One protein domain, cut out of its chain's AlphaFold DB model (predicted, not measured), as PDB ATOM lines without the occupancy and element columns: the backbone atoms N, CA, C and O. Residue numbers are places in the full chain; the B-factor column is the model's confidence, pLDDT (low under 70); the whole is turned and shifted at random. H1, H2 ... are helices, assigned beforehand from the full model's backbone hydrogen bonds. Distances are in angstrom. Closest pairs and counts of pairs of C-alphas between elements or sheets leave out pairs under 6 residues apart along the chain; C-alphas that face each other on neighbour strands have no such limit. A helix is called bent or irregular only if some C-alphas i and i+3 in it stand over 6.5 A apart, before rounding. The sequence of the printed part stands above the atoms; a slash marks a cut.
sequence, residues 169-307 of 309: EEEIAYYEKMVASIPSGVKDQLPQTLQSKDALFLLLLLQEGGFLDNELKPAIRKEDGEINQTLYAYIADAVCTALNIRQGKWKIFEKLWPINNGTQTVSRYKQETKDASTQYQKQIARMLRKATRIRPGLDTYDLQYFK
ATOM      1  N   GLU A 169      12.046  19.253 -59.200       79.06
ATOM      2  CA  GLU A 169      10.933  19.293 -60.157       79.06
ATOM      3  C   GLU A 169      10.979  18.113 -61.133       79.06
ATOM      4  O   GLU A 169       9.960  17.468 -61.387       79.06
ATOM      5  N   GLU A 170      12.172  17.763 -61.616       80.38
ATOM      6  CA  GLU A 170      12.374  16.588 -62.462       80.38
ATOM      7  C   GLU A 170      12.109  15.287 -61.692       80.38
ATOM      8  O   GLU A 170      11.542  14.342 -62.241       80.38
ATOM      9  N   GLU A 171      12.493  15.231 -60.411       78.38
ATOM     10  CA  GLU A 171      12.221  14.087 -59.540       78.38
ATOM     11  C   GLU A 171      10.707  13.904 -59.327       78.38
ATOM     12  O   GLU A 171      10.205  12.781 -59.410       78.38
ATOM     13  N   ILE A 172       9.954  14.993 -59.138       81.50
ATOM     14  CA  ILE A 172       8.484  14.957 -59.064       81.50
ATOM     15  C   ILE A 172       7.894  14.423 -60.377       81.50
ATOM     16  O   ILE A 172       7.128  13.455 -60.350       81.50
ATOM     17  N   ALA A 173       8.287  14.991 -61.522       83.19
ATOM     18  CA  ALA A 173       7.784  14.582 -62.836       83.19
ATOM     19  C   ALA A 173       8.103  13.110 -63.158       83.19
ATOM     20  O   ALA A 173       7.276  12.387 -63.724       83.19
ATOM     21  N   TYR A 174       9.285  12.637 -62.753       84.19
ATOM     22  CA  TYR A 174       9.685  11.238 -62.876       84.19
ATOM     23  C   TYR A 174       8.736  10.302 -62.121       84.19
ATOM     24  O   TYR A 174       8.230   9.333 -62.696       84.19
ATOM     25  N   TYR A 175       8.444  10.601 -60.852       82.88
ATOM     26  CA  TYR A 175       7.540   9.770 -60.061       82.88
ATOM     27  C   TYR A 175       6.089   9.857 -60.542       82.88
ATOM     28  O   TYR A 175       5.389   8.846 -60.515       82.88
ATOM     29  N   GLU A 176       5.630  11.006 -61.040       85.25
ATOM     30  CA  GLU A 176       4.307  11.105 -61.667       85.25
ATOM     31  C   GLU A 176       4.187  10.218 -62.907       85.25
ATOM     32  O   GLU A 176       3.202   9.486 -63.051       85.25
ATOM     33  N   LYS A 177       5.219  10.211 -63.761       86.75
ATOM     34  CA  LYS A 177       5.288   9.319 -64.922       86.75
ATOM     35  C   LYS A 177       5.297   7.848 -64.501       86.75
ATOM     36  O   LYS A 177       4.580   7.046 -65.099       86.75
ATOM     37  N   MET A 178       6.046   7.497 -63.453       82.88
ATOM     38  CA  MET A 178       6.065   6.133 -62.914       82.88
ATOM     39  C   MET A 178       4.689   5.704 -62.390       82.88
ATOM     40  O   MET A 178       4.192   4.661 -62.810       82.88
ATOM     41  N   VAL A 179       4.018   6.521 -61.570       84.06
ATOM     42  CA  VAL A 179       2.655   6.236 -61.071       84.06
ATOM     43  C   VAL A 179       1.657   6.056 -62.223       84.06
ATOM     44  O   VAL A 179       0.802   5.160 -62.189       84.06
ATOM     45  N   ALA A 180       1.769   6.876 -63.271       82.94
ATOM     46  CA  ALA A 180       0.943   6.743 -64.468       82.94
ATOM     47  C   ALA A 180       1.213   5.420 -65.209       82.94
ATOM     48  O   ALA A 180       0.260   4.750 -65.601       82.94
ATOM     49  N   SER A 181       2.483   5.014 -65.314       81.31
ATOM     50  CA  SER A 181       2.927   3.795 -66.007       81.31
ATOM     51  C   SER A 181       2.634   2.473 -65.286       81.31
ATOM     52  O   SER A 181       2.774   1.420 -65.904       81.31
ATOM     53  N   ILE A 182       2.210   2.493 -64.012       80.06
ATOM     54  CA  ILE A 182       1.819   1.265 -63.297       80.06
ATOM     55  C   ILE A 182       0.670   0.574 -64.067       80.06
ATOM     56  O   ILE A 182      -0.363   1.229 -64.294       80.06
ATOM     57  N   PRO A 183       0.799  -0.727 -64.416       78.50
ATOM     58  CA  PRO A 183      -0.231  -1.478 -65.132       78.50
ATOM     59  C   PRO A 183      -1.585  -1.442 -64.416       78.50
ATOM     60  O   PRO A 183      -1.649  -1.591 -63.193       78.50
ATOM     61  N   SER A 184      -2.679  -1.294 -65.170       75.19
ATOM     62  CA  SER A 184      -4.042  -1.283 -64.610       75.19
ATOM     63  C   SER A 184      -4.345  -2.549 -63.808       75.19
ATOM     64  O   SER A 184      -4.828  -2.444 -62.689       75.19
ATOM     65  N   GLY A 185      -3.914  -3.721 -64.286       76.62
ATOM     66  CA  GLY A 185      -4.114  -4.990 -63.577       76.62
ATOM     67  C   GLY A 185      -3.481  -5.059 -62.178       76.62
ATOM     68  O   GLY A 185      -3.982  -5.793 -61.333       76.62
ATOM     69  N   VAL A 186      -2.424  -4.282 -61.903       78.06
ATOM     70  CA  VAL A 186      -1.838  -4.159 -60.551       78.06
ATOM     71  C   VAL A 186      -2.638  -3.164 -59.703       78.06
ATOM     72  O   VAL A 186      -2.866  -3.400 -58.519       78.06
ATOM     73  N   LYS A 187      -3.128  -2.071 -60.307       78.62
ATOM     74  CA  LYS A 187      -3.998  -1.085 -59.634       78.62
ATOM     75  C   LYS A 187      -5.322  -1.706 -59.193       78.62
ATOM     76  O   LYS A 187      -5.780  -1.428 -58.089       78.62
ATOM     77  N   ASP A 188      -5.886  -2.582 -60.018       80.19
ATOM     78  CA  ASP A 188      -7.181  -3.222 -59.772       80.19
ATOM     79  C   ASP A 188      -7.124  -4.250 -58.627       80.19
ATOM     80  O   ASP A 188      -8.132  -4.506 -57.967       80.19
ATOM     81  N   GLN A 189      -5.941  -4.808 -58.342       80.94
ATOM     82  CA  GLN A 189      -5.717  -5.708 -57.202       80.94
ATOM     83  C   GLN A 189      -5.591  -4.960 -55.867       80.94
ATOM     84  O   GLN A 189      -5.778  -5.555 -54.801       80.94
ATOM     85  N   LEU A 190      -5.278  -3.660 -55.899       82.56
ATOM     86  CA  LEU A 190      -5.161  -2.850 -54.693       82.56
ATOM     87  C   LEU A 190      -6.548  -2.459 -54.164       82.56
ATOM     88  O   LEU A 190      -7.422  -2.063 -54.937       82.56
ATOM     89  N   PRO A 191      -6.761  -2.479 -52.837       83.12
ATOM     90  CA  PRO A 191      -7.959  -1.911 -52.227       83.12
ATOM     91  C   PRO A 191      -8.141  -0.433 -52.607       83.12
ATOM     92  O   PRO A 191      -7.159   0.299 -52.692       83.12
ATOM     93  N   GLN A 192      -9.389   0.031 -52.757       80.88
ATOM     94  CA  GLN A 192      -9.719   1.403 -53.194       80.88
ATOM     95  C   GLN A 192      -8.990   2.503 -52.400       80.88
ATOM     96  O   GLN A 192      -8.589   3.522 -52.956       80.88
ATOM     97  N   THR A 193      -8.755   2.281 -51.106       78.00
ATOM     98  CA  THR A 193      -8.022   3.201 -50.222       78.00
ATOM     99  C   THR A 193      -6.541   3.366 -50.578       78.00
ATOM    100  O   THR A 193      -5.945   4.376 -50.216       78.00
ATOM    101  N   LEU A 194      -5.945   2.403 -51.288       82.06
ATOM    102  CA  LEU A 194      -4.549   2.402 -51.739       82.06
ATOM    103  C   LEU A 194      -4.396   2.694 -53.244       82.06
ATOM    104  O   LEU A 194      -3.285   2.655 -53.763       82.06
ATOM    105  N   GLN A 195      -5.488   3.016 -53.944       84.25
ATOM    106  CA  GLN A 195      -5.461   3.384 -55.365       84.25
ATOM    107  C   GLN A 195      -5.193   4.881 -55.600       84.25
ATOM    108  O   GLN A 195      -5.073   5.322 -56.745       84.25
ATOM    109  N   SER A 196      -5.095   5.687 -54.537       85.69
ATOM    110  CA  SER A 196      -4.782   7.113 -54.664       85.69
ATOM    111  C   SER A 196      -3.373   7.324 -55.231       85.69
ATOM    112  O   SER A 196      -2.470   6.511 -55.027       85.69
ATOM    113  N   LYS A 197      -3.153   8.450 -55.926       85.19
ATOM    114  CA  LYS A 197      -1.829   8.792 -56.483       85.19
ATOM    115  C   LYS A 197      -0.739   8.816 -55.401       85.19
ATOM    116  O   LYS A 197       0.385   8.400 -55.664       85.19
ATOM    117  N   ASP A 198      -1.088   9.266 -54.197       85.75
ATOM    118  CA  ASP A 198      -0.188   9.323 -53.042       85.75
ATOM    119  C   ASP A 198       0.149   7.930 -52.500       85.75
ATOM    120  O   ASP A 198       1.307   7.645 -52.195       85.75
ATOM    121  N   ALA A 199      -0.841   7.035 -52.429       86.25
ATOM    122  CA  ALA A 199      -0.631   5.661 -51.993       86.25
ATOM    123  C   ALA A 199       0.231   4.878 -52.990       86.25
ATOM    124  O   ALA A 199       1.197   4.228 -52.592       86.25
ATOM    125  N   LEU A 200      -0.060   5.001 -54.288       87.25
ATOM    126  CA  LEU A 200       0.732   4.382 -55.352       87.25
ATOM    127  C   LEU A 200       2.178   4.888 -55.347       87.25
ATOM    128  O   LEU A 200       3.108   4.102 -55.504       87.25
ATOM    129  N   PHE A 201       2.377   6.183 -55.109       89.06
ATOM    130  CA  PHE A 201       3.709   6.760 -54.954       89.06
ATOM    131  C   PHE A 201       4.473   6.163 -53.760       89.06
ATOM    132  O   PHE A 201       5.638   5.791 -53.904       89.06
ATOM    133  N   LEU A 202       3.830   6.012 -52.596       87.94
ATOM    134  CA  LEU A 202       4.454   5.378 -51.428       87.94
ATOM    135  C   LEU A 202       4.815   3.908 -51.682       87.94
ATOM    136  O   LEU A 202       5.891   3.467 -51.278       87.94
ATOM    137  N   LEU A 203       3.952   3.158 -52.371       88.75
ATOM    138  CA  LEU A 203       4.223   1.769 -52.744       88.75
ATOM    139  C   LEU A 203       5.397   1.665 -53.732       88.75
ATOM    140  O   LEU A 203       6.273   0.825 -53.540       88.75
ATOM    141  N   LEU A 204       5.488   2.567 -54.715       87.19
ATOM    142  CA  LEU A 204       6.640   2.640 -55.623       87.19
ATOM    143  C   LEU A 204       7.947   2.964 -54.891       87.19
ATOM    144  O   LEU A 204       8.974   2.356 -55.178       87.19
ATOM    145  N   LEU A 205       7.926   3.884 -53.922       87.50
ATOM    146  CA  LEU A 205       9.110   4.172 -53.104       87.50
ATOM    147  C   LEU A 205       9.558   2.946 -52.297       87.50
ATOM    148  O   LEU A 205      10.755   2.699 -52.156       87.50
ATOM    149  N   LEU A 206       8.612   2.162 -51.775       87.69
ATOM    150  CA  LEU A 206       8.912   0.914 -51.073       87.69
ATOM    151  C   LEU A 206       9.461  -0.166 -52.019       87.69
ATOM    152  O   LEU A 206      10.357  -0.912 -51.619       87.69
ATOM    153  N   GLN A 207       8.974  -0.226 -53.260       86.81
ATOM    154  CA  GLN A 207       9.509  -1.092 -54.315       86.81
ATOM    155  C   GLN A 207      10.946  -0.694 -54.688       86.81
ATOM    156  O   GLN A 207      11.832  -1.545 -54.704       86.81
ATOM    157  N   GLU A 208      11.220   0.600 -54.886       83.38
ATOM    158  CA  GLU A 208      12.577   1.123 -55.124       83.38
ATOM    159  C   GLU A 208      13.516   0.816 -53.943       83.38
ATOM    160  O   GLU A 208      14.696   0.516 -54.121       83.38
ATOM    161  N   GLY A 209      12.979   0.824 -52.719       81.25
ATOM    162  CA  GLY A 209      13.685   0.414 -51.508       81.25
ATOM    163  C   GLY A 209      13.948  -1.092 -51.383       81.25
ATOM    164  O   GLY A 209      14.637  -1.488 -50.440       81.25
ATOM    165  N   GLY A 210      13.418  -1.919 -52.289       84.19
ATOM    166  CA  GLY A 210      13.534  -3.380 -52.272       84.19
ATOM    167  C   GLY A 210      12.609  -4.080 -51.270       84.19
ATOM    168  O   GLY A 210      12.796  -5.260 -50.984       84.19
ATOM    169  N   PHE A 211      11.625  -3.372 -50.707       86.44
ATOM    170  CA  PHE A 211      10.648  -3.961 -49.787       86.44
ATOM    171  C   PHE A 211       9.477  -4.605 -50.526       86.44
ATOM    172  O   PHE A 211       8.864  -5.527 -49.992       86.44
ATOM    173  N   LEU A 212       9.160  -4.139 -51.732       87.94
ATOM    174  CA  LEU A 212       8.096  -4.694 -52.562       87.94
ATOM    175  C   LEU A 212       8.647  -5.187 -53.900       87.94
ATOM    176  O   LEU A 212       9.657  -4.674 -54.379       87.94
ATOM    177  N   ASP A 213       7.993  -6.191 -54.474       84.19
ATOM    178  CA  ASP A 213       8.271  -6.681 -55.822       84.19
ATOM    179  C   ASP A 213       7.489  -5.892 -56.891       84.19
ATOM    180  O   ASP A 213       6.807  -4.905 -56.602       84.19
ATOM    181  N   ASN A 214       7.591  -6.325 -58.151       79.00
ATOM    182  CA  ASN A 214       6.921  -5.686 -59.289       79.00
ATOM    183  C   ASN A 214       5.389  -5.782 -59.244       79.00
ATOM    184  O   ASN A 214       4.712  -5.026 -59.937       79.00
ATOM    185  N   GLU A 215       4.846  -6.680 -58.423       80.31
ATOM    186  CA  GLU A 215       3.411  -6.834 -58.184       80.31
ATOM    187  C   GLU A 215       2.970  -6.117 -56.895       80.31
ATOM    188  O   GLU A 215       1.841  -6.295 -56.442       80.31
ATOM    189  N   LEU A 216       3.848  -5.298 -56.298       82.19
ATOM    190  CA  LEU A 216       3.634  -4.597 -55.028       82.19
ATOM    191  C   LEU A 216       3.381  -5.547 -53.843       82.19
ATOM    192  O   LEU A 216       2.746  -5.178 -52.845       82.19
ATOM    193  N   LYS A 217       3.907  -6.772 -53.930       84.75
ATOM    194  CA  LYS A 217       3.859  -7.785 -52.876       84.75
ATOM    195  C   LYS A 217       5.149  -7.785 -52.045       84.75
ATOM    196  O   LYS A 217       6.182  -7.282 -52.485       84.75
ATOM    197  N   PRO A 218       5.116  -8.346 -50.824       87.25
ATOM    198  CA  PRO A 218       6.269  -8.420 -49.930       87.25
ATOM    199  C   PRO A 218       7.456  -9.180 -50.546       87.25
ATOM    200  O   PRO A 218       7.390 -10.397 -50.730       87.25
ATOM    201  N   ALA A 219       8.560  -8.478 -50.820       85.81
ATOM    202  CA  ALA A 219       9.772  -9.070 -51.396       85.81
ATOM    203  C   ALA A 219      10.690  -9.745 -50.355       85.81
ATOM    204  O   ALA A 219      11.316 -10.767 -50.632       85.81
ATOM    205  N   ILE A 220      10.775  -9.194 -49.141       83.12
ATOM    206  CA  ILE A 220      11.646  -9.677 -48.065       83.12
ATOM    207  C   ILE A 220      10.954 -10.823 -47.327       83.12
ATOM    208  O   ILE A 220      10.012 -10.638 -46.551       83.12
ATOM    209  N   ARG A 221      11.467 -12.031 -47.530       79.88
ATOM    210  CA  ARG A 221      10.986 -13.242 -46.865       79.88
ATOM    211  C   ARG A 221      11.954 -13.672 -45.765       79.88
ATOM    212  O   ARG A 221      13.134 -13.324 -45.787       79.88
ATOM    213  N   LYS A 222      11.438 -14.390 -44.771       78.06
ATOM    214  CA  LYS A 222      12.243 -15.125 -43.789       78.06
ATOM    215  C   LYS A 222      12.927 -16.314 -44.474       78.06
ATOM    216  O   LYS A 222      12.574 -16.668 -45.597       78.06
ATOM    217  N   GLU A 223      13.871 -16.947 -43.781       68.94
ATOM    218  CA  GLU A 223      14.557 -18.160 -44.264       68.94
ATOM    219  C   GLU A 223      13.571 -19.275 -44.657       68.94
ATOM    220  O   GLU A 223      13.816 -20.002 -45.615       68.94
ATOM    221  N   ASP A 224      12.419 -19.336 -43.985       68.19
ATOM    222  CA  ASP A 224      11.353 -20.316 -44.225       68.19
ATOM    223  C   ASP A 224      10.477 -19.984 -45.454       68.19
ATOM    224  O   ASP A 224       9.474 -20.644 -45.714       68.19
ATOM    225  N   GLY A 225      10.797 -18.922 -46.204       71.31
ATOM    226  CA  GLY A 225      10.025 -18.464 -47.367       71.31
ATOM    227  C   GLY A 225       8.742 -17.695 -47.023       71.31
ATOM    228  O   GLY A 225       8.107 -17.130 -47.922       71.31
ATOM    229  N   GLU A 226       8.384 -17.622 -45.739       79.50
ATOM    230  CA  GLU A 226       7.271 -16.822 -45.230       79.50
ATOM    231  C   GLU A 226       7.579 -15.321 -45.240       79.50
ATOM    232  O   GLU A 226       8.717 -14.878 -45.076       79.50
ATOM    233  N   ILE A 227       6.534 -14.507 -45.368       83.12
ATOM    234  CA  ILE A 227       6.611 -13.056 -45.197       83.12
ATOM    235  C   ILE A 227       7.179 -12.697 -43.813       83.12
ATOM    236  O   ILE A 227       6.797 -13.256 -42.781       83.12
ATOM    237  N   ASN A 228       8.048 -11.682 -43.764       85.81
ATOM    238  CA  ASN A 228       8.442 -11.070 -42.499       85.81
ATOM    239  C   ASN A 228       7.286 -10.245 -41.896       85.81
ATOM    240  O   ASN A 228       7.254  -9.020 -42.007       85.81
ATOM    241  N   GLN A 229       6.339 -10.937 -41.256       85.56
ATOM    242  CA  GLN A 229       5.135 -10.377 -40.629       85.56
ATOM    243  C   GLN A 229       5.426  -9.096 -39.836       85.56
ATOM    244  O   GLN A 229       4.731  -8.096 -39.981       85.56
ATOM    245  N   THR A 230       6.503  -9.095 -39.053       86.00
ATOM    246  CA  THR A 230       6.896  -7.968 -38.211       86.00
ATOM    247  C   THR A 230       7.284  -6.727 -39.009       86.00
ATOM    248  O   THR A 230       6.791  -5.631 -38.739       86.00
ATOM    249  N   LEU A 231       8.128  -6.900 -40.028       86.19
ATOM    250  CA  LEU A 231       8.570  -5.809 -40.890       86.19
ATOM    251  C   LEU A 231       7.415  -5.243 -41.724       86.19
ATOM    252  O   LEU A 231       7.243  -4.027 -41.790       86.19
ATOM    253  N   TYR A 232       6.604  -6.105 -42.334       88.88
ATOM    254  CA  TYR A 232       5.510  -5.650 -43.194       88.88
ATOM    255  C   TYR A 232       4.345  -5.065 -42.413       88.88
ATOM    256  O   TYR A 232       3.715  -4.132 -42.901       88.88
ATOM    257  N   ALA A 233       4.103  -5.521 -41.181       88.19
ATOM    258  CA  ALA A 233       3.134  -4.869 -40.312       88.19
ATOM    259  C   ALA A 233       3.597  -3.443 -39.971       88.19
ATOM    260  O   ALA A 233       2.798  -2.510 -40.015       88.19
ATOM    261  N   TYR A 234       4.895  -3.248 -39.710       86.56
ATOM    262  CA  TYR A 234       5.472  -1.921 -39.483       86.56
ATOM    263  C   TYR A 234       5.390  -1.023 -40.729       86.56
ATOM    264  O   TYR A 234       5.022   0.143 -40.612       86.56
ATOM    265  N   ILE A 235       5.689  -1.556 -41.919       88.62
ATOM    266  CA  ILE A 235       5.549  -0.819 -43.186       88.62
ATOM    267  C   ILE A 235       4.086  -0.435 -43.421       88.62
ATOM    268  O   ILE A 235       3.808   0.721 -43.728       88.62
ATOM    269  N   ALA A 236       3.152  -1.370 -43.239       88.81
ATOM    270  CA  ALA A 236       1.719  -1.127 -43.381       88.81
ATOM    271  C   ALA A 236       1.229  -0.028 -42.425       88.81
ATOM    272  O   ALA A 236       0.480   0.857 -42.837       88.81
ATOM    273  N   ASP A 237       1.685  -0.048 -41.169       87.12
ATOM    274  CA  ASP A 237       1.383   0.995 -40.188       87.12
ATOM    275  C   ASP A 237       1.924   2.356 -40.638       87.12
ATOM    276  O   ASP A 237       1.176   3.327 -40.656       87.12
ATOM    277  N   ALA A 238       3.177   2.415 -41.095       85.75
ATOM    278  CA  ALA A 238       3.796   3.651 -41.564       85.75
ATOM    279  C   ALA A 238       3.118   4.227 -42.823       85.75
ATOM    280  O   ALA A 238       2.914   5.437 -42.906       85.75
ATOM    281  N   VAL A 239       2.727   3.374 -43.777       88.06
ATOM    282  CA  VAL A 239       1.963   3.777 -44.971       88.06
ATOM    283  C   VAL A 239       0.587   4.309 -44.573       88.06
ATOM    284  O   VAL A 239       0.176   5.361 -45.054       88.06
ATOM    285  N   CYS A 240      -0.115   3.627 -43.664       86.50
ATOM    286  CA  CYS A 240      -1.417   4.089 -43.185       86.50
ATOM    287  C   CYS A 240      -1.321   5.423 -42.448       86.50
ATOM    288  O   CYS A 240      -2.172   6.281 -42.662       86.50
ATOM    289  N   THR A 241      -0.294   5.611 -41.617       83.81
ATOM    290  CA  THR A 241      -0.036   6.891 -40.950       83.81
ATOM    291  C   THR A 241       0.216   7.993 -41.976       83.81
ATOM    292  O   THR A 241      -0.468   9.010 -41.926       83.81
ATOM    293  N   ALA A 242       1.092   7.761 -42.960       83.06
ATOM    294  CA  ALA A 242       1.400   8.742 -44.004       83.06
ATOM    295  C   ALA A 242       0.176   9.155 -44.843       83.06
ATOM    296  O   ALA A 242       0.085  10.295 -45.295       83.06
ATOM    297  N   LEU A 243      -0.766   8.228 -45.037       83.56
ATOM    298  CA  LEU A 243      -2.011   8.437 -45.780       83.56
ATOM    299  C   LEU A 243      -3.198   8.851 -44.893       83.56
ATOM    300  O   LEU A 243      -4.321   8.930 -45.387       83.56
ATOM    301  N   ASN A 244      -2.992   9.082 -43.591       82.88
ATOM    302  CA  ASN A 244      -4.055   9.386 -42.626       82.88
ATOM    303  C   ASN A 244      -5.193   8.338 -42.556       82.88
ATOM    304  O   ASN A 244      -6.334   8.640 -42.193       82.88
ATOM    305  N   ILE A 245      -4.887   7.067 -42.831       82.19
ATOM    306  CA  ILE A 245      -5.837   5.949 -42.767       82.19
ATOM    307  C   ILE A 245      -5.934   5.445 -41.321       82.19
ATOM    308  O   ILE A 245      -5.106   4.662 -40.849       82.19
ATOM    309  N   ARG A 246      -6.972   5.882 -40.600       72.12
ATOM    310  CA  ARG A 246      -7.167   5.542 -39.174       72.12
ATOM    311  C   ARG A 246      -8.000   4.281 -38.941       72.12
ATOM    312  O   ARG A 246      -7.739   3.544 -37.992       72.12
ATOM    313  N   GLN A 247      -8.990   4.011 -39.793       72.88
ATOM    314  CA  GLN A 247      -9.916   2.886 -39.636       72.88
ATOM    315  C   GLN A 247      -9.682   1.816 -40.705       72.88
ATOM    316  O   GLN A 247      -9.367   2.120 -41.851       72.88
ATOM    317  N   GLY A 248      -9.820   0.542 -40.327       74.75
ATOM    318  CA  GLY A 248      -9.745  -0.581 -41.270       74.75
ATOM    319  C   GLY A 248      -8.350  -0.910 -41.817       74.75
ATOM    320  O   GLY A 248      -8.249  -1.815 -42.642       74.75
ATOM    321  N   LYS A 249      -7.281  -0.250 -41.338       81.00
ATOM    322  CA  LYS A 249      -5.897  -0.442 -41.819       81.00
ATOM    323  C   LYS A 249      -5.472  -1.908 -41.914       81.00
ATOM    324  O   LYS A 249      -4.950  -2.346 -42.932       81.00
ATOM    325  N   TRP A 250      -5.769  -2.694 -40.883       84.25
ATOM    326  CA  TRP A 250      -5.361  -4.096 -40.844       84.25
ATOM    327  C   TRP A 250      -6.172  -4.965 -41.791       84.25
ATOM    328  O   TRP A 250      -5.593  -5.810 -42.448       84.25
ATOM    329  N   LYS A 251      -7.464  -4.682 -41.970       82.12
ATOM    330  CA  LYS A 251      -8.322  -5.416 -42.913       82.12
ATOM    331  C   LYS A 251      -7.882  -5.228 -44.371       82.12
ATOM    332  O   LYS A 251      -8.111  -6.102 -45.203       82.12
ATOM    333  N   ILE A 252      -7.263  -4.086 -44.684       82.56
ATOM    334  CA  ILE A 252      -6.669  -3.792 -45.996       82.56
ATOM    335  C   ILE A 252      -5.418  -4.659 -46.199       82.56
ATOM    336  O   ILE A 252      -5.327  -5.401 -47.174       82.56
ATOM    337  N   PHE A 253      -4.474  -4.605 -45.257       83.69
ATOM    338  CA  PHE A 253      -3.177  -5.276 -45.392       83.69
ATOM    339  C   PHE A 253      -3.189  -6.776 -45.066       83.69
ATOM    340  O   PHE A 253      -2.315  -7.502 -45.529       83.69
ATOM    341  N   GLU A 254      -4.194  -7.264 -44.348       81.94
ATOM    342  CA  GLU A 254      -4.461  -8.694 -44.165       81.94
ATOM    343  C   GLU A 254      -4.825  -9.357 -45.500       81.94
ATOM    344  O   GLU A 254      -4.390 -10.467 -45.777       81.94
ATOM    345  N   LYS A 255      -5.553  -8.647 -46.373       80.94
ATOM    346  CA  LYS A 255      -5.860  -9.129 -47.726       80.94
ATOM    347  C   LYS A 255      -4.692  -8.964 -48.693       80.94
ATOM    348  O   LYS A 255      -4.490  -9.820 -49.545       80.94
ATOM    349  N   LEU A 256      -3.958  -7.856 -48.584       82.19
ATOM    350  CA  LEU A 256      -2.907  -7.508 -49.541       82.19
ATOM    351  C   LEU A 256      -1.584  -8.246 -49.271       82.19
ATOM    352  O   LEU A 256      -0.965  -8.758 -50.200       82.19
ATOM    353  N   TRP A 257      -1.139  -8.298 -48.013       85.50
ATOM    354  CA  TRP A 257       0.184  -8.793 -47.603       85.50
ATOM    355  C   TRP A 257       0.103  -9.957 -46.591       85.50
ATOM    356  O   TRP A 257       1.007 -10.115 -45.780       85.50
ATOM    357  N   PRO A 258      -0.932 -10.811 -46.668       80.31
ATOM    358  CA  PRO A 258      -1.317 -11.795 -45.637       80.31
ATOM    359  C   PRO A 258      -0.827 -11.523 -44.200       80.31
ATOM    360  O   PRO A 258      -0.214 -12.388 -43.566       80.31
ATOM    361  N   ILE A 259      -1.024 -10.298 -43.691       82.12
ATOM    362  CA  ILE A 259      -0.497  -9.910 -42.376       82.12
ATOM    363  C   ILE A 259      -1.448 -10.368 -41.278       82.12
ATOM    364  O   ILE A 259      -2.548  -9.835 -41.141       82.12
ATOM    365  N   ASN A 260      -0.976 -11.279 -40.434       81.06
ATOM    366  CA  ASN A 260      -1.741 -11.800 -39.310       81.06
ATOM    367  C   ASN A 260      -1.456 -10.978 -38.046       81.06
ATOM    368  O   ASN A 260      -0.306 -10.653 -37.739       81.06
ATOM    369  N   ASN A 261      -2.507 -10.661 -37.282       80.50
ATOM    370  CA  ASN A 261      -2.413  -9.956 -35.995       80.50
ATOM    371  C   ASN A 261      -1.621  -8.634 -36.047       80.50
ATOM    372  O   ASN A 261      -0.917  -8.283 -35.099       80.50
ATOM    373  N   GLY A 262      -1.755  -7.872 -37.139       79.88
ATOM    374  CA  GLY A 262      -0.921  -6.697 -37.416       79.88
ATOM    375  C   GLY A 262      -0.827  -5.683 -36.266       79.88
ATOM    376  O   GLY A 262       0.267  -5.198 -35.980       79.88
ATOM    377  N   THR A 263      -1.918  -5.437 -35.524       82.19
ATOM    378  CA  THR A 263      -1.903  -4.556 -34.338       82.19
ATOM    379  C   THR A 263      -0.888  -5.013 -33.291       82.19
ATOM    380  O   THR A 263      -0.061  -4.215 -32.852       82.19
ATOM    381  N   GLN A 264      -0.954  -6.289 -32.897       81.94
ATOM    382  CA  GLN A 264      -0.102  -6.862 -31.852       81.94
ATOM    383  C   GLN A 264       1.348  -6.961 -32.327       81.94
ATOM    384  O   GLN A 264       2.284  -6.664 -31.584       81.94
ATOM    385  N   THR A 265       1.533  -7.339 -33.591       84.00
ATOM    386  CA  THR A 265       2.850  -7.477 -34.208       84.00
ATOM    387  C   THR A 265       3.580  -6.134 -34.254       84.00
ATOM    388  O   THR A 265       4.742  -6.055 -33.856       84.00
ATOM    389  N   VAL A 266       2.903  -5.053 -34.656       84.38
ATOM    390  CA  VAL A 266       3.510  -3.713 -34.658       84.38
ATOM    391  C   VAL A 266       3.756  -3.191 -33.258       84.38
ATOM    392  O   VAL A 266       4.822  -2.625 -33.021       84.38
ATOM    393  N   SER A 267       2.812  -3.360 -32.326       81.94
ATOM    394  CA  SER A 267       3.018  -2.884 -30.955       81.94
ATOM    395  C   SER A 267       4.223  -3.563 -30.313       81.94
ATOM    396  O   SER A 267       5.053  -2.887 -29.710       81.94
ATOM    397  N   ARG A 268       4.359  -4.879 -30.509       82.12
ATOM    398  CA  ARG A 268       5.497  -5.653 -30.017       82.12
ATOM    399  C   ARG A 268       6.799  -5.221 -30.681       82.12
ATOM    400  O   ARG A 268       7.768  -4.956 -29.982       82.12
ATOM    401  N   TYR A 269       6.806  -5.068 -32.004       80.00
ATOM    402  CA  TYR A 269       7.996  -4.615 -32.720       80.00
ATOM    403  C   TYR A 269       8.464  -3.241 -32.244       80.00
ATOM    404  O   TYR A 269       9.642  -3.050 -31.974       80.00
ATOM    405  N   LYS A 270       7.530  -2.300 -32.066       74.94
ATOM    406  CA  LYS A 270       7.827  -0.962 -31.536       74.94
ATOM    407  C   LYS A 270       8.395  -1.013 -30.118       74.94
ATOM    408  O   LYS A 270       9.275  -0.220 -29.806       74.94
ATOM    409  N   GLN A 271       7.906  -1.918 -29.269       78.00
ATOM    410  CA  GLN A 271       8.446  -2.118 -27.921       78.00
ATOM    411  C   GLN A 271       9.861  -2.706 -27.958       78.00
ATOM    412  O   GLN A 271      10.739  -2.201 -27.269       78.00
ATOM    413  N   GLU A 272      10.096  -3.724 -28.788       76.62
ATOM    414  CA  GLU A 272      11.398  -4.391 -28.917       76.62
ATOM    415  C   GLU A 272      12.474  -3.471 -29.515       76.62
ATOM    416  O   GLU A 272      13.638  -3.552 -29.135       76.62
ATOM    417  N   THR A 273      12.101  -2.565 -30.423       68.69
ATOM    418  CA  THR A 273      13.038  -1.639 -31.085       68.69
ATOM    419  C   THR A 273      13.038  -0.236 -30.482       68.69
ATOM    420  O   THR A 273      13.521   0.698 -31.122       68.69
ATOM    421  N   LYS A 274      12.452  -0.050 -29.292       68.62
ATOM    422  CA  LYS A 274      12.299   1.271 -28.665       68.62
ATOM    423  C   LYS A 274      13.650   1.948 -28.412       68.62
ATOM    424  O   LYS A 274      13.786   3.143 -28.654       68.62
ATOM    425  N   ASP A 275      14.633   1.162 -27.984       62.50
ATOM    426  CA  ASP A 275      15.950   1.661 -27.577       62.50
ATOM    427  C   ASP A 275      16.977   1.645 -28.722       62.50
ATOM    428  O   ASP A 275      17.994   2.330 -28.658       62.50
ATOM    429  N   ALA A 276      16.723   0.877 -29.788       66.25
ATOM    430  CA  ALA A 276      17.604   0.797 -30.949       66.25
ATOM    431  C   ALA A 276      16.818   0.504 -32.234       66.25
ATOM    432  O   ALA A 276      16.291  -0.592 -32.438       66.25
ATOM    433  N   SER A 277      16.797   1.481 -33.144       68.44
ATOM    434  CA  SER A 277      16.153   1.312 -34.450       68.44
ATOM    435  C   SER A 277      16.945   0.381 -35.373       68.44
ATOM    436  O   SER A 277      18.165   0.511 -35.542       68.44
ATOM    437  N   THR A 278      16.235  -0.533 -36.032       77.12
ATOM    438  CA  THR A 278      16.827  -1.478 -36.988       77.12
ATOM    439  C   THR A 278      17.256  -0.779 -38.282       77.12
ATOM    440  O   THR A 278      16.798   0.317 -38.618       77.12
ATOM    441  N   GLN A 279      18.127  -1.427 -39.064       80.19
ATOM    442  CA  GLN A 279      18.536  -0.914 -40.377       80.19
ATOM    443  C   GLN A 279      17.332  -0.679 -41.304       80.19
ATOM    444  O   GLN A 279      17.269   0.359 -41.967       80.19
ATOM    445  N   TYR A 280      16.352  -1.589 -41.299       81.88
ATOM    446  CA  TYR A 280      15.133  -1.449 -42.094       81.88
ATOM    447  C   TYR A 280      14.296  -0.245 -41.658       81.88
ATOM    448  O   TYR A 280      13.875   0.539 -42.506       81.88
ATOM    449  N   GLN A 281      14.127  -0.026 -40.351       79.25
ATOM    450  CA  GLN A 281      13.409   1.146 -39.837       79.25
ATOM    451  C   GLN A 281      14.084   2.456 -40.259       79.25
ATOM    452  O   GLN A 281      13.409   3.383 -40.707       79.25
ATOM    453  N   LYS A 282      15.422   2.519 -40.199       80.50
ATOM    454  CA  LYS A 282      16.195   3.685 -40.663       80.50
ATOM    455  C   LYS A 282      16.019   3.932 -42.162       80.50
ATOM    456  O   LYS A 282      15.904   5.085 -42.577       80.50
ATOM    457  N   GLN A 283      15.999   2.877 -42.976       82.56
ATOM    458  CA  GLN A 283      15.781   2.986 -44.419       82.56
ATOM    459  C   GLN A 283      14.358   3.465 -44.739       82.56
ATOM    460  O   GLN A 283      14.204   4.416 -45.502       82.56
ATOM    461  N   ILE A 284      13.340   2.892 -44.091       84.38
ATOM    462  CA  ILE A 284      11.936   3.312 -44.231       84.38
ATOM    463  C   ILE A 284      11.771   4.781 -43.830       84.38
ATOM    464  O   ILE A 284      11.200   5.561 -44.585       84.38
ATOM    465  N   ALA A 285      12.356   5.201 -42.705       80.94
ATOM    466  CA  ALA A 285      12.309   6.595 -42.271       80.94
ATOM    467  C   ALA A 285      12.945   7.558 -43.293       80.94
ATOM    468  O   ALA A 285      12.426   8.650 -43.516       80.94
ATOM    469  N   ARG A 286      14.053   7.172 -43.944       81.81
ATOM    470  CA  ARG A 286      14.669   7.979 -45.016       81.81
ATOM    471  C   ARG A 286      13.756   8.097 -46.236       81.81
ATOM    472  O   ARG A 286      13.625   9.193 -46.774       81.81
ATOM    473  N   MET A 287      13.118   7.003 -46.646       84.75
ATOM    474  CA  MET A 287      12.191   7.005 -47.783       84.75
ATOM    475  C   MET A 287      10.945   7.840 -47.498       84.75
ATOM    476  O   MET A 287      10.533   8.614 -48.351       84.75
ATOM    477  N   LEU A 288      10.387   7.763 -46.288       83.06
ATOM    478  CA  LEU A 288       9.223   8.571 -45.927       83.06
ATOM    479  C   LEU A 288       9.551  10.066 -45.871       83.06
ATOM    480  O   LEU A 288       8.762  10.864 -46.354       83.06
ATOM    481  N   ARG A 289      10.743  10.459 -45.398       80.31
ATOM    482  CA  ARG A 289      11.203  11.861 -45.490       80.31
ATOM    483  C   ARG A 289      11.354  12.328 -46.937       80.31
ATOM    484  O   ARG A 289      11.033  13.470 -47.256       80.31
ATOM    485  N   LYS A 290      11.850  11.450 -47.817       82.50
ATOM    486  CA  LYS A 290      11.884  11.712 -49.262       82.50
ATOM    487  C   LYS A 290      10.460  11.885 -49.805       82.50
ATOM    488  O   LYS A 290      10.223  12.815 -50.571       82.50
ATOM    489  N   ALA A 291       9.518  11.055 -49.358       83.75
ATOM    490  CA  ALA A 291       8.116  11.146 -49.740       83.75
ATOM    491  C   ALA A 291       7.501  12.497 -49.349       83.75
ATOM    492  O   ALA A 291       6.881  13.120 -50.201       83.75
ATOM    493  N   THR A 292       7.748  13.003 -48.135       79.75
ATOM    494  CA  THR A 292       7.288  14.338 -47.696       79.75
ATOM    495  C   THR A 292       7.826  15.457 -48.570       79.75
ATOM    496  O   THR A 292       7.111  16.394 -48.903       79.75
ATOM    497  N   ARG A 293       9.112  15.371 -48.939       80.69
ATOM    498  CA  ARG A 293       9.772  16.392 -49.760       80.69
ATOM    499  C   ARG A 293       9.141  16.486 -51.149       80.69
ATOM    500  O   ARG A 293       9.023  17.577 -51.693       80.69
ATOM    501  N   ILE A 294       8.772  15.341 -51.718       80.31
ATOM    502  CA  ILE A 294       8.186  15.236 -53.060       80.31
ATOM    503  C   ILE A 294       6.676  15.514 -53.018       80.31
ATOM    504  O   ILE A 294       6.143  16.147 -53.924       80.31
ATOM    505  N   ARG A 295       5.985  15.074 -51.962       80.62
ATOM    506  CA  ARG A 295       4.547  15.263 -51.747       80.62
ATOM    507  C   ARG A 295       4.282  15.805 -50.336       80.62
ATOM    508  O   ARG A 295       4.045  15.020 -49.416       80.62
ATOM    509  N   PRO A 296       4.259  17.139 -50.160       73.38
ATOM    510  CA  PRO A 296       4.064  17.773 -48.853       73.38
ATOM    511  C   PRO A 296       2.723  17.449 -48.179       73.38
ATOM    512  O   PRO A 296       2.602  17.595 -46.969       73.38
ATOM    513  N   GLY A 297       1.721  17.001 -48.947       69.56
ATOM    514  CA  GLY A 297       0.415  16.581 -48.428       69.56
ATOM    515  C   GLY A 297       0.421  15.249 -47.663       69.56
ATOM    516  O   GLY A 297      -0.589  14.910 -47.051       69.56
ATOM    517  N   LEU A 298       1.530  14.498 -47.681       76.31
ATOM    518  CA  LEU A 298       1.689  13.275 -46.891       76.31
ATOM    519  C   LEU A 298       2.052  13.612 -45.440       76.31
ATOM    520  O   LEU A 298       3.123  14.171 -45.171       76.31
ATOM    521  N   ASP A 299       1.203  13.198 -44.495       66.75
ATOM    522  CA  ASP A 299       1.439  13.423 -43.068       66.75
ATOM    523  C   ASP A 299       2.476  12.441 -42.522       66.75
ATOM    524  O   ASP A 299       2.220  11.343 -42.036       66.75
ATOM    525  N   THR A 300       3.714  12.870 -42.660       62.66
ATOM    526  CA  THR A 300       4.922  12.163 -42.244       62.66
ATOM    527  C   THR A 300       5.587  12.894 -41.071       62.66
ATOM    528  O   THR A 300       6.711  12.574 -40.684       62.66
ATOM    529  N   TYR A 301       4.914  13.890 -40.484       50.62
ATOM    530  CA  TYR A 301       5.441  14.669 -39.362       50.62
ATOM    531  C   TYR A 301       5.303  13.924 -38.032       50.62
ATOM    532  O   TYR A 301       6.199  14.024 -37.188       50.62
ATOM    533  N   ASP A 302       4.296  13.055 -37.906       50.00
ATOM    534  CA  ASP A 302       4.167  12.117 -36.783       50.00
ATOM    535  C   ASP A 302       5.219  10.986 -36.812       50.00
ATOM    536  O   ASP A 302       5.224  10.073 -35.989       50.00
ATOM    537  N   LEU A 303       6.215  11.049 -37.704       52.06
ATOM    538  CA  LEU A 303       7.351  10.125 -37.692       52.06
ATOM    539  C   LEU A 303       8.361  10.397 -36.557       52.06
ATOM    540  O   LEU A 303       9.421   9.763 -36.527       52.06
ATOM    541  N   GLN A 304       8.068  11.294 -35.600       45.38
ATOM    542  CA  GLN A 304       8.835  11.385 -34.345       45.38
ATOM    543  C   GLN A 304       8.875  10.035 -33.611       45.38
ATOM    544  O   GLN A 304       9.904   9.695 -33.036       45.38
ATOM    545  N   TYR A 305       7.829   9.214 -33.755       48.78
ATOM    546  CA  TYR A 305       7.764   7.833 -33.260       48.78
ATOM    547  C   TYR A 305       8.745   6.853 -33.942       48.78
ATOM    548  O   TYR A 305       8.918   5.734 -33.463       48.78
ATOM    549  N   PHE A 306       9.397   7.250 -35.043       49.62
ATOM    550  CA  PHE A 306      10.367   6.440 -35.801       49.62
ATOM    551  C   PHE A 306      11.773   7.055 -35.832       49.62
ATOM    552  O   PHE A 306      12.655   6.598 -36.569       49.62
ATOM    553  N   LYS A 307      12.008   8.097 -35.027       40.09
ATOM    554  CA  LYS A 307      13.362   8.503 -34.668       40.09
ATOM    555  C   LYS A 307      13.874   7.471 -33.670       40.09
ATOM    556  O   LYS A 307      13.524   7.513 -32.500       40.09
TER     557      LYS A 307
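This is residues 169 to 307 of the 309 residues of an uncharacterized protein of Prevotella sp. P2-180 (UniProt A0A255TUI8). A loosely packed core of three long helices, H3, H4 and H7, makes the body of this model, with H1 crossing one end of it and H5 and H6 packed on H4 toward the other end. Short H8 folds back beside H7, H2 lies away from the other helices, and a long link, residues 209 to 228, runs without a named element. The printed part has 139 residues, with eight named helices, H1 to H8 in chain order, and no named strand: all helix. It is compact, with a radius of gyration of the C-alphas of 14.5 A, and rounded, spanning 39 by 30 by 30 A.

Begin with H1, residues 169 to 181; with residues 175 to 179 alone it touches H3, residues 197 to 208, about perpendicular at 85 degrees, the closest C-alphas being those of Val 179 and Phe 201, 6.2 A apart. H2, residues 184 to 189, touches no helix. H3, H4, residues 229 to 242, and H7, residues 279 to 294, form a bundle, three helices side by side. Look at Leu 205 and Met 287, the closest C-alphas of H3 and H7 at 6.8 A; these helices touch at a steep tilt of 40 degrees, opposite ways. H4 and H7 are close but not clearly touching, Ile 235 and Ile 284 having the closest C-alphas at 7.7 A. H4 touches H6, residues 262 to 272, about perpendicular at 80 degrees, closest at the C-alphas of Ala 233 and Gly 262, 5.3 A. With residues 236 to 240 alone H4 touches H5, residues 249 to 256, closest at the C-alphas of Cys 240 and Lys 249, 6.5 A. H8, residues 301 to 306, forms a helical hairpin with H7; they only just touch, with 3 pairs of C-alphas within 8 A, the closest those of Ala 285 and Phe 306 at 6.8 A. Each O i to N i+4 pair is within hydrogen-bond range in H1, H3, H4, H6 and H7, against 1 of 2 in H2, 3 of 4 in H5 and 0 of 2 in H8, where 1 of 3 O i to N i+3 pairs is.

Find C-alpha 169 at (10.933, 19.293, -60.157); from there H1 runs 18.4 A. H3 is 16.4 A long, H4 19.8 A, H6 15.1 A and H7 23.0 A. H8 ends at C-alpha 306, (10.367, 6.440, -35.801), and is irregular, but only just: C-alphas 301 and 304 are 6.9 A apart.

The two C-alphas farthest apart, those of Glu 169 and Asp 224, are 42.7 A apart. The printed part has no cut, and the link from H3 to H4 is long. Mean pLDDT of the printed part is 79.6; it is under 70 at residues 223 to 224, 273 to 277, 297 and 299 to 307.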